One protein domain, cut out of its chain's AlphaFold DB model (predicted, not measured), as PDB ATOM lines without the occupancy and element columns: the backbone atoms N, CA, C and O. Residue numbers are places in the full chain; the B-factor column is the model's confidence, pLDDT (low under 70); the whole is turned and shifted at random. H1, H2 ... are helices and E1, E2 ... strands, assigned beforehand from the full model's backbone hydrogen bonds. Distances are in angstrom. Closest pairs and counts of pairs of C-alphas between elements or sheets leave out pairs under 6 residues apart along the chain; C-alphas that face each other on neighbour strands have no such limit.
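Overview. This is residues 70 to 74 and 81 to 167 of the 185 residues of an uncharacterized protein of Mytilus galloprovincialis (UniProt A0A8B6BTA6). The longest helix, H4, packs on H2 of a helical hairpin, H1 and H2, while the short helix H3 and a long loop, residues 126 to 144, fold out past one end of this core. The short strand E1 leads into H1 and pairs briefly with residues 70 to 71. The printed part has 92 residues, with one named strand and four named helices in the order E1, H1, H2, H3, H4; the class is mostly helix. It is elongated, spanning 45 by 28 by 21 A, yet only just compact, close to loose, with a radius of gyration of the C-alphas of 14.3 A.

Arrangement. H4, residues 145 to 166, touches H2, residues 105 to 117, the closest C-alphas being those of Gly 106 and Gly 159, 6.6 A apart. They run opposite ways at a shallow tilt of 32 degrees, only just short of steep. H2 touches H1, residues 89 to 101, in a hairpin at a shallow tilt of 19 degrees, opposite ways; their closest C-alphas, of Ala 99 and Pro 105, are 4.4 A apart. H1 and H4 are close but not clearly touching, at 7.5 A between the C-alphas of Lys 100 and Ala 162. H3, residues 120 to 125, and H2 meet only through their link; H3 is apart from H4. E1, residues 86 to 88, pairs with no named strand; its Val 87 has its C-alpha 6.2 A from that of Leu 116. In H1, H2, H3 and H4 every O i to N i+4 pair is within hydrogen-bond range.

Along the chain. H4 measures 31.2 A, from C-alpha 145 at (-50.824, -19.018, -25.755) to C-alpha 166 at (-26.972, -12.825, -44.854). H1 measures 18.6 A, H2 18.3 A, H3 8.5 A and E1 7.1 A, beginning at C-alpha 86 at (-53.609, -23.186, -39.521).

Size, cuts and confidence. The C-alphas of Lys 135 and Lys 167, the two farthest apart, are 45.6 A apart. Residues 75 to 80 are not printed, and C-alphas 74 and 81 are 7.6 A apart across the cut. The link from H3 to H4 is long, 19 residues. Confidence is under 70 at residues 129 to 139 and 159 to 167.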
ATOM      1  N   ARG A  70     -52.504 -25.025 -43.924       88.75
ATOM      2  CA  ARG A  70     -51.665 -26.016 -43.239       88.75
ATOM      3  C   ARG A  70     -51.164 -25.440 -41.914       88.75
ATOM      4  O   ARG A  70     -51.107 -24.217 -41.787       88.75
ATOM      5  N   PRO A  71     -50.761 -26.291 -40.956       88.56
ATOM      6  CA  PRO A  71     -50.156 -25.832 -39.710       88.56
ATOM      7  C   PRO A  71     -48.985 -24.879 -39.968       88.56
ATOM      8  O   PRO A  71     -48.185 -25.124 -40.880       88.56
ATOM      9  N   LEU A  72     -48.888 -23.799 -39.187       87.94
ATOM     10  CA  LEU A  72     -47.801 -22.819 -39.275       87.94
ATOM     11  C   LEU A  72     -46.444 -23.514 -39.150       87.94
ATOM     12  O   LEU A  72     -45.579 -23.339 -40.005       87.94
ATOM     13  N   LEU A  73     -46.314 -24.379 -38.148       87.44
ATOM     14  CA  LEU A  73     -45.132 -25.186 -37.889       87.44
ATOM     15  C   LEU A  73     -45.552 -26.632 -37.598       87.44
ATOM     16  O   LEU A  73     -46.614 -26.872 -37.026       87.44
ATOM     17  N   ARG A  74     -44.718 -27.600 -37.988       83.88
ATOM     18  CA  ARG A  74     -44.793 -28.978 -37.489       83.88
ATOM     19  C   ARG A  74     -43.554 -29.226 -36.647       83.88
ATOM     20  O   ARG A  74     -42.450 -29.185 -37.184       83.88
ATOM     21  N   LYS A  81     -48.671 -30.587 -31.741       86.75
ATOM     22  CA  LYS A  81     -48.580 -29.397 -30.871       86.75
ATOM     23  C   LYS A  81     -49.219 -28.146 -31.482       86.75
ATOM     24  O   LYS A  81     -49.907 -27.396 -30.796       86.75
ATOM     25  N   TYR A  82     -49.013 -27.936 -32.782       89.06
ATOM     26  CA  TYR A  82     -49.477 -26.751 -33.514       89.06
ATOM     27  C   TYR A  82     -50.490 -27.080 -34.612       89.06
ATOM     28  O   TYR A  82     -50.728 -26.264 -35.505       89.06
ATOM     29  N   GLN A  83     -51.105 -28.265 -34.570       88.31
ATOM     30  CA  GLN A  83     -52.005 -28.725 -35.629       88.31
ATOM     31  C   GLN A  83     -53.234 -27.820 -35.808       88.31
ATOM     32  O   GLN A  83     -53.771 -27.717 -36.909       88.31
ATOM     33  N   THR A  84     -53.647 -27.125 -34.747       89.06
ATOM     34  CA  THR A  84     -54.770 -26.179 -34.737       89.06
ATOM     35  C   THR A  84     -54.405 -24.784 -35.257       89.06
ATOM     36  O   THR A  84     -55.295 -24.007 -35.600       89.06
ATOM     37  N   VAL A  85     -53.112 -24.452 -35.364       90.75
ATOM     38  CA  VAL A  85     -52.628 -23.144 -35.831       90.75
ATOM     39  C   VAL A  85     -52.457 -23.185 -37.346       90.75
ATOM     40  O   VAL A  85     -51.356 -23.350 -37.872       90.75
ATOM     41  N   LEU A  86     -53.574 -23.086 -38.064       91.94
ATOM     42  CA  LEU A  86     -53.609 -23.186 -39.521       91.94
ATOM     43  C   LEU A  86     -53.417 -21.822 -40.187       91.94
ATOM     44  O   LEU A  86     -54.075 -20.849 -39.832       91.94
ATOM     45  N   VAL A  87     -52.558 -21.772 -41.203       91.56
ATOM     46  CA  VAL A  87     -52.289 -20.568 -41.998       91.56
ATOM     47  C   VAL A  87     -52.313 -20.877 -43.490       91.56
ATOM     48  O   VAL A  87     -52.051 -22.001 -43.923       91.56
ATOM     49  N   ASP A  88     -52.619 -19.852 -44.282       92.88
ATOM     50  CA  ASP A  88     -52.520 -19.899 -45.739       92.88
ATOM     51  C   ASP A  88     -51.041 -19.887 -46.159       92.88
ATOM     52  O   ASP A  88     -50.333 -18.885 -46.005       92.88
ATOM     53  N   LYS A  89     -50.574 -21.005 -46.728       89.38
ATOM     54  CA  LYS A  89     -49.168 -21.179 -47.126       89.38
ATOM     55  C   LYS A  89     -48.738 -20.298 -48.293       89.38
ATOM     56  O   LYS A  89     -47.535 -20.104 -48.498       89.38
ATOM     57  N   LYS A  90     -49.670 -19.760 -49.083       90.38
ATOM     58  CA  LYS A  90     -49.331 -18.767 -50.106       90.38
ATOM     59  C   LYS A  90     -48.984 -17.440 -49.437       90.38
ATOM     60  O   LYS A  90     -47.895 -16.917 -49.662       90.38
ATOM     61  N   LYS A  91     -49.842 -16.971 -48.531       91.75
ATOM     62  CA  LYS A  91     -49.612 -15.720 -47.798       91.75
ATOM     63  C   LYS A  91     -48.396 -15.787 -46.878       91.75
ATOM     64  O   LYS A  91     -47.655 -14.814 -46.784       91.75
ATOM     65  N   GLU A  92     -48.146 -16.930 -46.242       91.44
ATOM     66  CA  GLU A  92     -46.927 -17.143 -45.452       91.44
ATOM     67  C   GLU A  92     -45.665 -16.938 -46.304       91.44
ATOM     68  O   GLU A  92     -44.750 -16.216 -45.905       91.44
ATOM     69  N   ARG A  93     -45.633 -17.495 -47.523       90.38
ATOM     70  CA  ARG A  93     -44.518 -17.285 -48.459       90.38
ATOM     71  C   ARG A  93     -44.367 -15.824 -48.872       90.38
ATOM     72  O   ARG A  93     -43.238 -15.335 -48.928       90.38
ATOM     73  N   ASP A  94     -45.468 -15.124 -49.116       92.12
ATOM     74  CA  ASP A  94     -45.437 -13.697 -49.451       92.12
ATOM     75  C   ASP A  94     -44.855 -12.867 -48.296       92.12
ATOM     76  O   ASP A  94     -43.982 -12.020 -48.516       92.12
ATOM     77  N   VAL A  95     -45.242 -13.176 -47.054       91.94
ATOM     78  CA  VAL A  95     -44.668 -12.569 -45.842       91.94
ATOM     79  C   VAL A  95     -43.167 -12.845 -45.743       91.94
ATOM     80  O   VAL A  95     -42.397 -11.922 -45.471       91.94
ATOM     81  N   LEU A  96     -42.714 -14.071 -46.019       89.62
ATOM     82  CA  LEU A  96     -41.286 -14.413 -46.023       89.62
ATOM     83  C   LEU A  96     -40.504 -13.614 -47.075       89.62
ATOM     84  O   LEU A  96     -39.404 -13.129 -46.801       89.62
ATOM     85  N   ILE A  97     -41.061 -13.450 -48.278       90.06
ATOM     86  CA  ILE A  97     -40.450 -12.650 -49.348       90.06
ATOM     87  C   ILE A  97     -40.370 -11.176 -48.934       90.06
ATOM     88  O   ILE A  97     -39.326 -10.542 -49.114       90.06
ATOM     89  N   MET A  98     -41.443 -10.634 -48.357       89.44
ATOM     90  CA  MET A  98     -41.467  -9.262 -47.848       89.44
ATOM     91  C   MET A  98     -40.448  -9.050 -46.729       89.44
ATOM     92  O   MET A  98     -39.711  -8.065 -46.756       89.44
ATOM     93  N   ALA A  99     -40.364  -9.981 -45.777       89.38
ATOM     94  CA  ALA A  99     -39.410  -9.922 -44.679       89.38
ATOM     95  C   ALA A  99     -37.967  -9.900 -45.194       89.38
ATOM     96  O   ALA A  99     -37.194  -9.036 -44.788       89.38
ATOM     97  N   LYS A 100     -37.623 -10.759 -46.164       85.81
ATOM     98  CA  LYS A 100     -36.287 -10.786 -46.793       85.81
ATOM     99  C   LYS A 100     -35.903  -9.477 -47.486       85.81
ATOM    100  O   LYS A 100     -34.722  -9.166 -47.583       85.81
ATOM    101  N   ARG A 101     -36.883  -8.725 -47.991       88.75
ATOM    102  CA  ARG A 101     -36.673  -7.435 -48.674       88.75
ATOM    103  C   ARG A 101     -36.728  -6.235 -47.725       88.75
ATOM    104  O   ARG A 101     -36.468  -5.111 -48.150       88.75
ATOM    105  N   SER A 102     -37.096  -6.450 -46.464       87.81
ATOM    106  CA  SER A 102     -37.256  -5.393 -45.473       87.81
ATOM    107  C   SER A 102     -35.923  -4.997 -44.843       87.81
ATOM    108  O   SER A 102     -35.024  -5.813 -44.665       87.81
ATOM    109  N   LYS A 103     -35.828  -3.733 -44.420       87.44
ATOM    110  CA  LYS A 103     -34.714  -3.233 -43.598       87.44
ATOM    111  C   LYS A 103     -34.708  -3.852 -42.196       87.44
ATOM    112  O   LYS A 103     -33.667  -3.891 -41.554       87.44
ATOM    113  N   LEU A 104     -35.874  -4.303 -41.726       87.25
ATOM    114  CA  LEU A 104     -36.077  -4.927 -40.419       87.25
ATOM    115  C   LEU A 104     -36.771  -6.283 -40.615       87.25
ATOM    116  O   LEU A 104     -37.974  -6.399 -40.363       87.25
ATOM    117  N   PRO A 105     -36.040  -7.309 -41.092       84.44
ATOM    118  CA  PRO A 105     -36.623  -8.589 -41.486       84.44
ATOM    119  C   PRO A 105     -37.380  -9.271 -40.342       84.44
ATOM    120  O   PRO A 105     -38.492  -9.742 -40.559       84.44
ATOM    121  N   GLY A 106     -36.837  -9.250 -39.118       84.12
ATOM    122  CA  GLY A 106     -37.479  -9.852 -37.944       84.12
ATOM    123  C   GLY A 106     -38.827  -9.211 -37.598       84.12
ATOM    124  O   GLY A 106     -39.814  -9.918 -37.422       84.12
ATOM    125  N   ASN A 107     -38.908  -7.875 -37.577       87.62
ATOM    126  CA  ASN A 107     -40.162  -7.172 -37.280       87.62
ATOM    127  C   ASN A 107     -41.196  -7.361 -38.394       87.62
ATOM    128  O   ASN A 107     -42.379  -7.533 -38.112       87.62
ATOM    129  N   THR A 108     -40.768  -7.322 -39.659       89.44
ATOM    130  CA  THR A 108     -41.670  -7.540 -40.798       89.44
ATOM    131  C   THR A 108     -42.211  -8.966 -40.813       89.44
ATOM    132  O   THR A 108     -43.406  -9.143 -41.036       89.44
ATOM    133  N   LEU A 109     -41.366  -9.963 -40.530       90.12
ATOM    134  CA  LEU A 109     -41.788 -11.354 -40.413       90.12
ATOM    135  C   LEU A 109     -42.783 -11.520 -39.263       90.12
ATOM    136  O   LEU A 109     -43.886 -12.004 -39.488       90.12
ATOM    137  N   LEU A 110     -42.432 -11.056 -38.062       90.38
ATOM    138  CA  LEU A 110     -43.281 -11.179 -36.878       90.38
ATOM    139  C   LEU A 110     -44.662 -10.548 -37.094       90.38
ATOM    140  O   LEU A 110     -45.675 -11.203 -36.870       90.38
ATOM    141  N   ASN A 111     -44.710  -9.305 -37.580       91.50
ATOM    142  CA  ASN A 111     -45.975  -8.611 -37.832       91.50
ATOM    143  C   ASN A 111     -46.793  -9.291 -38.938       91.50
ATOM    144  O   ASN A 111     -48.015  -9.364 -38.837       91.50
ATOM    145  N   GLY A 112     -46.127  -9.801 -39.978       92.00
ATOM    146  CA  GLY A 112     -46.790 -10.529 -41.055       92.00
ATOM    147  C   GLY A 112     -47.406 -11.840 -40.572       92.00
ATOM    148  O   GLY A 112     -48.566 -12.097 -40.862       92.00
ATOM    149  N   ILE A 113     -46.676 -12.636 -39.785       92.69
ATOM    150  CA  ILE A 113     -47.195 -13.894 -39.228       92.69
ATOM    151  C   ILE A 113     -48.312 -13.630 -38.207       92.69
ATOM    152  O   ILE A 113     -49.321 -14.333 -38.228       92.69
ATOM    153  N   LEU A 114     -48.195 -12.595 -37.366       91.94
ATOM    154  CA  LEU A 114     -49.268 -12.199 -36.443       91.94
ATOM    155  C   LEU A 114     -50.583 -11.928 -37.185       91.94
ATOM    156  O   LEU A 114     -51.622 -12.423 -36.762       91.94
ATOM    157  N   ALA A 115     -50.525 -11.217 -38.313       91.31
ATOM    158  CA  ALA A 115     -51.691 -10.928 -39.150       91.31
ATOM    159  C   ALA A 115     -52.238 -12.150 -39.919       91.31
ATOM    160  O   ALA A 115     -53.329 -12.078 -40.481       91.31
ATOM    161  N   LEU A 116     -51.491 -13.261 -39.982       91.88
ATOM    162  CA  LEU A 116     -51.962 -14.524 -40.566       91.88
ATOM    163  C   LEU A 116     -52.636 -15.434 -39.539       91.88
ATOM    164  O   LEU A 116     -53.538 -16.184 -39.900       91.88
ATOM    165  N   VAL A 117     -52.174 -15.396 -38.290       91.88
ATOM    166  CA  VAL A 117     -52.623 -16.295 -37.214       91.88
ATOM    167  C   VAL A 117     -53.776 -15.700 -36.404       91.88
ATOM    168  O   VAL A 117     -54.632 -16.440 -35.909       91.88
ATOM    169  N   PHE A 118     -53.802 -14.374 -36.267       91.12
ATOM    170  CA  PHE A 118     -54.835 -13.647 -35.541       91.12
ATOM    171  C   PHE A 118     -55.608 -12.717 -36.462       91.12
ATOM    172  O   PHE A 118     -55.050 -12.118 -37.385       91.12
ATOM    173  N   THR A 119     -56.893 -12.553 -36.172       90.00
ATOM    174  CA  THR A 119     -57.692 -11.516 -36.824       90.00
ATOM    175  C   THR A 119     -57.350 -10.138 -36.255       90.00
ATOM    176  O   THR A 119     -56.855  -9.998 -35.133       90.00
ATOM    177  N   GLU A 120     -57.631  -9.084 -37.021       87.56
ATOM    178  CA  GLU A 120     -57.438  -7.705 -36.555       87.56
ATOM    179  C   GLU A 120     -58.274  -7.411 -35.296       87.56
ATOM    180  O   GLU A 120     -57.802  -6.745 -34.374       87.56
ATOM    181  N   GLU A 121     -59.477  -7.986 -35.213       86.50
ATOM    182  CA  GLU A 121     -60.366  -7.879 -34.054       86.50
ATOM    183  C   GLU A 121     -59.789  -8.568 -32.812       86.50
ATOM    184  O   GLU A 121     -59.834  -7.992 -31.721       86.50
ATOM    185  N   GLU A 122     -59.210  -9.766 -32.966       86.38
ATOM    186  CA  GLU A 122     -58.537 -10.490 -31.881       86.38
ATOM    187  C   GLU A 122     -57.349  -9.681 -31.347       86.38
ATOM    188  O   GLU A 122     -57.219  -9.488 -30.137       86.38
ATOM    189  N   LEU A 123     -56.514  -9.144 -32.241       86.25
ATOM    190  CA  LEU A 123     -55.356  -8.336 -31.858       86.25
ATOM    191  C   LEU A 123     -55.773  -7.042 -31.148       86.25
ATOM    192  O   LEU A 123     -55.219  -6.729 -30.092       86.25
ATOM    193  N   ALA A 124     -56.765  -6.321 -31.680       83.81
ATOM    194  CA  ALA A 124     -57.245  -5.055 -31.124       83.81
ATOM    195  C   ALA A 124     -57.961  -5.221 -29.772       83.81
ATOM    196  O   ALA A 124     -57.844  -4.366 -28.886       83.81
ATOM    197  N   SER A 125     -58.696  -6.324 -29.609       82.06
ATOM    198  CA  SER A 125     -59.437  -6.631 -28.381       82.06
ATOM    199  C   SER A 125     -58.540  -7.218 -27.292       82.06
ATOM    200  O   SER A 125     -58.858  -7.104 -26.105       82.06
ATOM    201  N   SER A 126     -57.406  -7.815 -27.671       80.50
ATOM    202  CA  SER A 126     -56.495  -8.441 -26.719       80.50
ATOM    203  C   SER A 126     -55.740  -7.438 -25.839       80.50
ATOM    204  O   SER A 126     -55.430  -6.306 -26.216       80.50
ATOM    205  N   GLY A 127     -55.399  -7.878 -24.627       71.19
ATOM    206  CA  GLY A 127     -54.489  -7.168 -23.723       71.19
ATOM    207  C   GLY A 127     -53.002  -7.438 -23.995       71.19
ATOM    208  O   GLY A 127     -52.167  -7.053 -23.173       71.19
ATOM    209  N   GLY A 128     -52.662  -8.125 -25.093       72.62
ATOM    210  CA  GLY A 128     -51.322  -8.654 -25.369       72.62
ATOM    211  C   GLY A 128     -51.019  -9.965 -24.626       72.62
ATOM    212  O   GLY A 128     -51.927 -10.731 -24.317       72.62
ATOM    213  N   LEU A 129     -49.738 -10.218 -24.315       66.00
ATOM    214  CA  LEU A 129     -49.248 -11.452 -23.661       66.00
ATOM    215  C   LEU A 129     -49.524 -11.526 -22.140       66.00
ATOM    216  O   LEU A 129     -49.028 -12.415 -21.459       66.00
ATOM    217  N   GLY A 130     -50.251 -10.567 -21.557       61.78
ATOM    218  CA  GLY A 130     -50.592 -10.585 -20.125       61.78
ATOM    219  C   GLY A 130     -49.442 -10.291 -19.143       61.78
ATOM    220  O   GLY A 130     -49.691 -10.219 -17.943       61.78
ATOM    221  N   LEU A 131     -48.215 -10.043 -19.624       60.66
ATOM    222  CA  LEU A 131     -46.993  -9.930 -18.805       60.66
ATOM    223  C   LEU A 131     -46.944  -8.710 -17.861       60.66
ATOM    224  O   LEU A 131     -46.276  -8.767 -16.834       60.66
ATOM    225  N   LYS A 132     -47.657  -7.615 -18.160       57.78
ATOM    226  CA  LYS A 132     -47.821  -6.444 -17.271       57.78
ATOM    227  C   LYS A 132     -49.148  -5.745 -17.565       57.78
ATOM    228  O   LYS A 132     -49.219  -4.844 -18.398       57.78
ATOM    229  N   ARG A 133     -50.228  -6.163 -16.899       59.06
ATOM    230  CA  ARG A 133     -51.537  -5.508 -17.044       59.06
ATOM    231  C   ARG A 133     -51.608  -4.280 -16.133       59.06
ATOM    232  O   ARG A 133     -51.447  -4.396 -14.922       59.06
ATOM    233  N   LYS A 134     -51.863  -3.095 -16.703       62.88
ATOM    234  CA  LYS A 134     -52.387  -1.966 -15.916       62.88
ATOM    235  C   LYS A 134     -53.768  -2.381 -15.393       62.88
ATOM    236  O   LYS A 134     -54.443  -3.171 -16.046       62.88
ATOM    237  N   LYS A 135     -54.215  -1.846 -14.250       61.66
ATOM    238  CA  LYS A 135     -55.535  -2.179 -13.660       61.66
ATOM    239  C   LYS A 135     -56.687  -2.123 -14.681       61.66
ATOM    240  O   LYS A 135     -57.603  -2.929 -14.613       61.66
ATOM    241  N   GLU A 136     -56.593  -1.233 -15.663       64.12
ATOM    242  CA  GLU A 136     -57.572  -1.043 -16.739       64.12
ATOM    243  C   GLU A 136     -57.580  -2.161 -17.807       64.12
ATOM    244  O   GLU A 136     -58.587  -2.377 -18.472       64.12
ATOM    245  N   SER A 137     -56.490  -2.925 -17.958       62.31
ATOM    246  CA  SER A 137     -56.377  -4.034 -18.918       62.31
ATOM    247  C   SER A 137     -56.554  -5.427 -18.302       62.31
ATOM    248  O   SER A 137     -56.422  -6.422 -19.011       62.31
ATOM    249  N   LEU A 138     -56.909  -5.523 -17.013       62.72
ATOM    250  CA  LEU A 138     -57.221  -6.794 -16.339       62.72
ATOM    251  C   LEU A 138     -58.424  -7.532 -16.955       62.72
ATOM    252  O   LEU A 138     -58.494  -8.752 -16.855       62.72
ATOM    253  N   ASN A 139     -59.323  -6.816 -17.630       66.88
ATOM    254  CA  ASN A 139     -60.528  -7.399 -18.228       66.88
ATOM    255  C   ASN A 139     -60.382  -7.731 -19.720       66.88
ATOM    256  O   ASN A 139     -61.322  -8.249 -20.316       66.88
ATOM    257  N   LYS A 140     -59.241  -7.418 -20.347       72.56
ATOM    258  CA  LYS A 140     -59.036  -7.748 -21.761       72.56
ATOM    259  C   LYS A 140     -58.630  -9.218 -21.912       72.56
ATOM    260  O   LYS A 140     -57.775  -9.669 -21.141       72.56
ATOM    261  N   PRO A 141     -59.189  -9.945 -22.895       75.62
ATOM    262  CA  PRO A 141     -58.783 -11.316 -23.179       75.62
ATOM    263  C   PRO A 141     -57.297 -11.373 -23.553       75.62
ATOM    264  O   PRO A 141     -56.748 -10.446 -24.161       75.62
ATOM    265  N   VAL A 142     -56.630 -12.449 -23.145       81.62
ATOM    266  CA  VAL A 142     -55.233 -12.732 -23.507       81.62
ATOM    267  C   VAL A 142     -55.230 -13.475 -24.840       81.62
ATOM    268  O   VAL A 142     -56.160 -14.231 -25.123       81.62
ATOM    269  N   LEU A 143     -54.211 -13.239 -25.668       86.06
ATOM    270  CA  LEU A 143     -54.032 -14.003 -26.903       86.06
ATOM    271  C   LEU A 143     -53.805 -15.483 -26.583       86.06
ATOM    272  O   LEU A 143     -53.184 -15.810 -25.572       86.06
ATOM    273  N   ASP A 144     -54.298 -16.361 -27.457       87.00
ATOM    274  CA  ASP A 144     -54.139 -17.807 -27.309       87.00
ATOM    275  C   ASP A 144     -52.643 -18.162 -27.166       87.00
ATOM    276  O   ASP A 144     -51.863 -17.897 -28.092       87.00
ATOM    277  N   PRO A 145     -52.226 -18.735 -26.022       86.00
ATOM    278  CA  PRO A 145     -50.824 -19.018 -25.755       86.00
ATOM    279  C   PRO A 145     -50.228 -20.003 -26.765       86.00
ATOM    280  O   PRO A 145     -49.063 -19.848 -27.116       86.00
ATOM    281  N   VAL A 146     -51.017 -20.946 -27.295       88.56
ATOM    282  CA  VAL A 146     -50.541 -21.937 -28.275       88.56
ATOM    283  C   VAL A 146     -50.219 -21.258 -29.604       88.56
ATOM    284  O   VAL A 146     -49.174 -21.509 -30.204       88.56
ATOM    285  N   LYS A 147     -51.083 -20.336 -30.050       90.19
ATOM    286  CA  LYS A 147     -50.826 -19.517 -31.244       90.19
ATOM    287  C   LYS A 147     -49.574 -18.656 -31.058       90.19
ATOM    288  O   LYS A 147     -48.774 -18.547 -31.980       90.19
ATOM    289  N   ILE A 148     -49.386 -18.055 -29.880       89.56
ATOM    290  CA  ILE A 148     -48.201 -17.234 -29.584       89.56
ATOM    291  C   ILE A 148     -46.922 -18.073 -29.591       89.56
ATOM    292  O   ILE A 148     -45.941 -17.660 -30.210       89.56
ATOM    293  N   GLU A 149     -46.932 -19.240 -28.952       88.88
ATOM    294  CA  GLU A 149     -45.794 -20.161 -28.925       88.88
ATOM    295  C   GLU A 149     -45.423 -20.623 -30.342       88.88
ATOM    296  O   GLU A 149     -44.267 -20.518 -30.745       88.88
ATOM    297  N   ALA A 150     -46.417 -20.992 -31.161       90.38
ATOM    298  CA  ALA A 150     -46.201 -21.364 -32.560       90.38
ATOM    299  C   ALA A 150     -45.515 -20.249 -33.372       90.38
ATOM    300  O   ALA A 150     -44.646 -20.518 -34.202       90.38
ATOM    301  N   ILE A 151     -45.894 -18.987 -33.140       90.69
ATOM    302  CA  ILE A 151     -45.288 -17.823 -33.803       90.69
ATOM    303  C   ILE A 151     -43.849 -17.613 -33.333       90.69
ATOM    304  O   ILE A 151     -42.984 -17.295 -34.153       90.69
ATOM    305  N   GLN A 152     -43.587 -17.770 -32.034       88.81
ATOM    306  CA  GLN A 152     -42.244 -17.641 -31.470       88.81
ATOM    307  C   GLN A 152     -41.309 -18.702 -32.049       88.81
ATOM    308  O   GLN A 152     -40.276 -18.340 -32.613       88.81
ATOM    309  N   ASP A 153     -41.713 -19.971 -32.016       88.25
ATOM    310  CA  ASP A 153     -40.927 -21.080 -32.559       88.25
ATOM    311  C   ASP A 153     -40.688 -20.911 -34.060       88.25
ATOM    312  O   ASP A 153     -39.556 -21.025 -34.536       88.25
ATOM    313  N   HIS A 154     -41.728 -20.546 -34.818       89.12
ATOM    314  CA  HIS A 154     -41.591 -20.263 -36.243       89.12
ATOM    315  C   HIS A 154     -40.592 -19.126 -36.507       89.12
ATOM    316  O   HIS A 154     -39.789 -19.212 -37.440       89.12
ATOM    317  N   ASN A 155     -40.625 -18.055 -35.708       85.44
ATOM    318  CA  ASN A 155     -39.725 -16.915 -35.865       85.44
ATOM    319  C   ASN A 155     -38.283 -17.244 -35.457       85.44
ATOM    320  O   ASN A 155     -37.359 -16.743 -36.089       85.44
ATOM    321  N   ILE A 156     -38.073 -18.100 -34.455       84.50
ATOM    322  CA  ILE A 156     -36.737 -18.585 -34.080       84.50
ATOM    323  C   ILE A 156     -36.165 -19.421 -35.225       84.50
ATOM    324  O   ILE A 156     -35.119 -19.076 -35.770       84.50
ATOM    325  N   ILE A 157     -36.895 -20.452 -35.662       82.81
ATOM    326  CA  ILE A 157     -36.459 -21.356 -36.732       82.81
ATOM    327  C   ILE A 157     -36.171 -20.552 -38.004       82.81
ATOM    328  O   ILE A 157     -35.069 -20.580 -38.546       82.81
ATOM    329  N   THR A 158     -37.142 -19.767 -38.461       81.00
ATOM    330  CA  THR A 158     -37.045 -19.028 -39.726       81.00
ATOM    331  C   THR A 158     -36.091 -17.834 -39.642       81.00
ATOM    332  O   THR A 158     -35.385 -17.525 -40.608       81.00
ATOM    333  N   GLY A 159     -36.048 -17.153 -38.498       68.00
ATOM    334  CA  GLY A 159     -35.169 -16.016 -38.243       68.00
ATOM    335  C   GLY A 159     -33.698 -16.420 -38.206       68.00
ATOM    336  O   GLY A 159     -32.867 -15.737 -38.809       68.00
ATOM    337  N   GLU A 160     -33.368 -17.567 -37.608       62.94
ATOM    338  CA  GLU A 160     -32.012 -18.121 -37.661       62.94
ATOM    339  C   GLU A 160     -31.573 -18.445 -39.095       62.94
ATOM    340  O   GLU A 160     -30.438 -18.141 -39.485       62.94
ATOM    341  N   PHE A 161     -32.474 -18.994 -39.916       55.97
ATOM    342  CA  PHE A 161     -32.201 -19.232 -41.335       55.97
ATOM    343  C   PHE A 161     -31.948 -17.929 -42.108       55.97
ATOM    344  O   PHE A 161     -31.043 -17.873 -42.945       55.97
ATOM    345  N   ALA A 162     -32.692 -16.859 -41.812       53.78
ATOM    346  CA  ALA A 162     -32.517 -15.560 -42.461       53.78
ATOM    347  C   ALA A 162     -31.179 -14.884 -42.097       53.78
ATOM    348  O   ALA A 162     -30.526 -14.304 -42.968       53.78
ATOM    349  N   VAL A 163     -30.729 -14.997 -40.841       51.59
ATOM    350  CA  VAL A 163     -29.446 -14.428 -40.386       51.59
ATOM    351  C   VAL A 163     -28.246 -15.209 -40.938       51.59
ATOM    352  O   VAL A 163     -27.235 -14.600 -41.298       51.59
ATOM    353  N   LYS A 164     -28.344 -16.541 -41.070       51.66
ATOM    354  CA  LYS A 164     -27.291 -17.368 -41.691       51.66
ATOM    355  C   LYS A 164     -27.135 -17.090 -43.195       51.66
ATOM    356  O   LYS A 164     -26.007 -17.034 -43.680       51.66
ATOM    357  N   LEU A 165     -28.231 -16.820 -43.912       50.28
ATOM    358  CA  LEU A 165     -28.217 -16.436 -45.335       50.28
ATOM    359  C   LEU A 165     -27.485 -15.111 -45.600       50.28
ATOM    360  O   LEU A 165     -26.750 -15.001 -46.578       50.28
ATOM    361  N   ALA A 166     -27.636 -14.123 -44.716       51.84
ATOM    362  CA  ALA A 166     -26.972 -12.825 -44.854       51.84
ATOM    363  C   ALA A 166     -25.441 -12.892 -44.660       51.84
ATOM    364  O   ALA A 166     -24.733 -11.971 -45.059       51.84
ATOM    365  N   LYS A 167     -24.918 -13.982 -44.078       52.91
ATOM    366  CA  LYS A 167     -23.481 -14.206 -43.839       52.91
ATOM    367  C   LYS A 167     -22.786 -15.040 -44.926       52.91
ATOM    368  O   LYS A 167     -21.675 -15.512 -44.702       52.91
TER     369      LYS A 167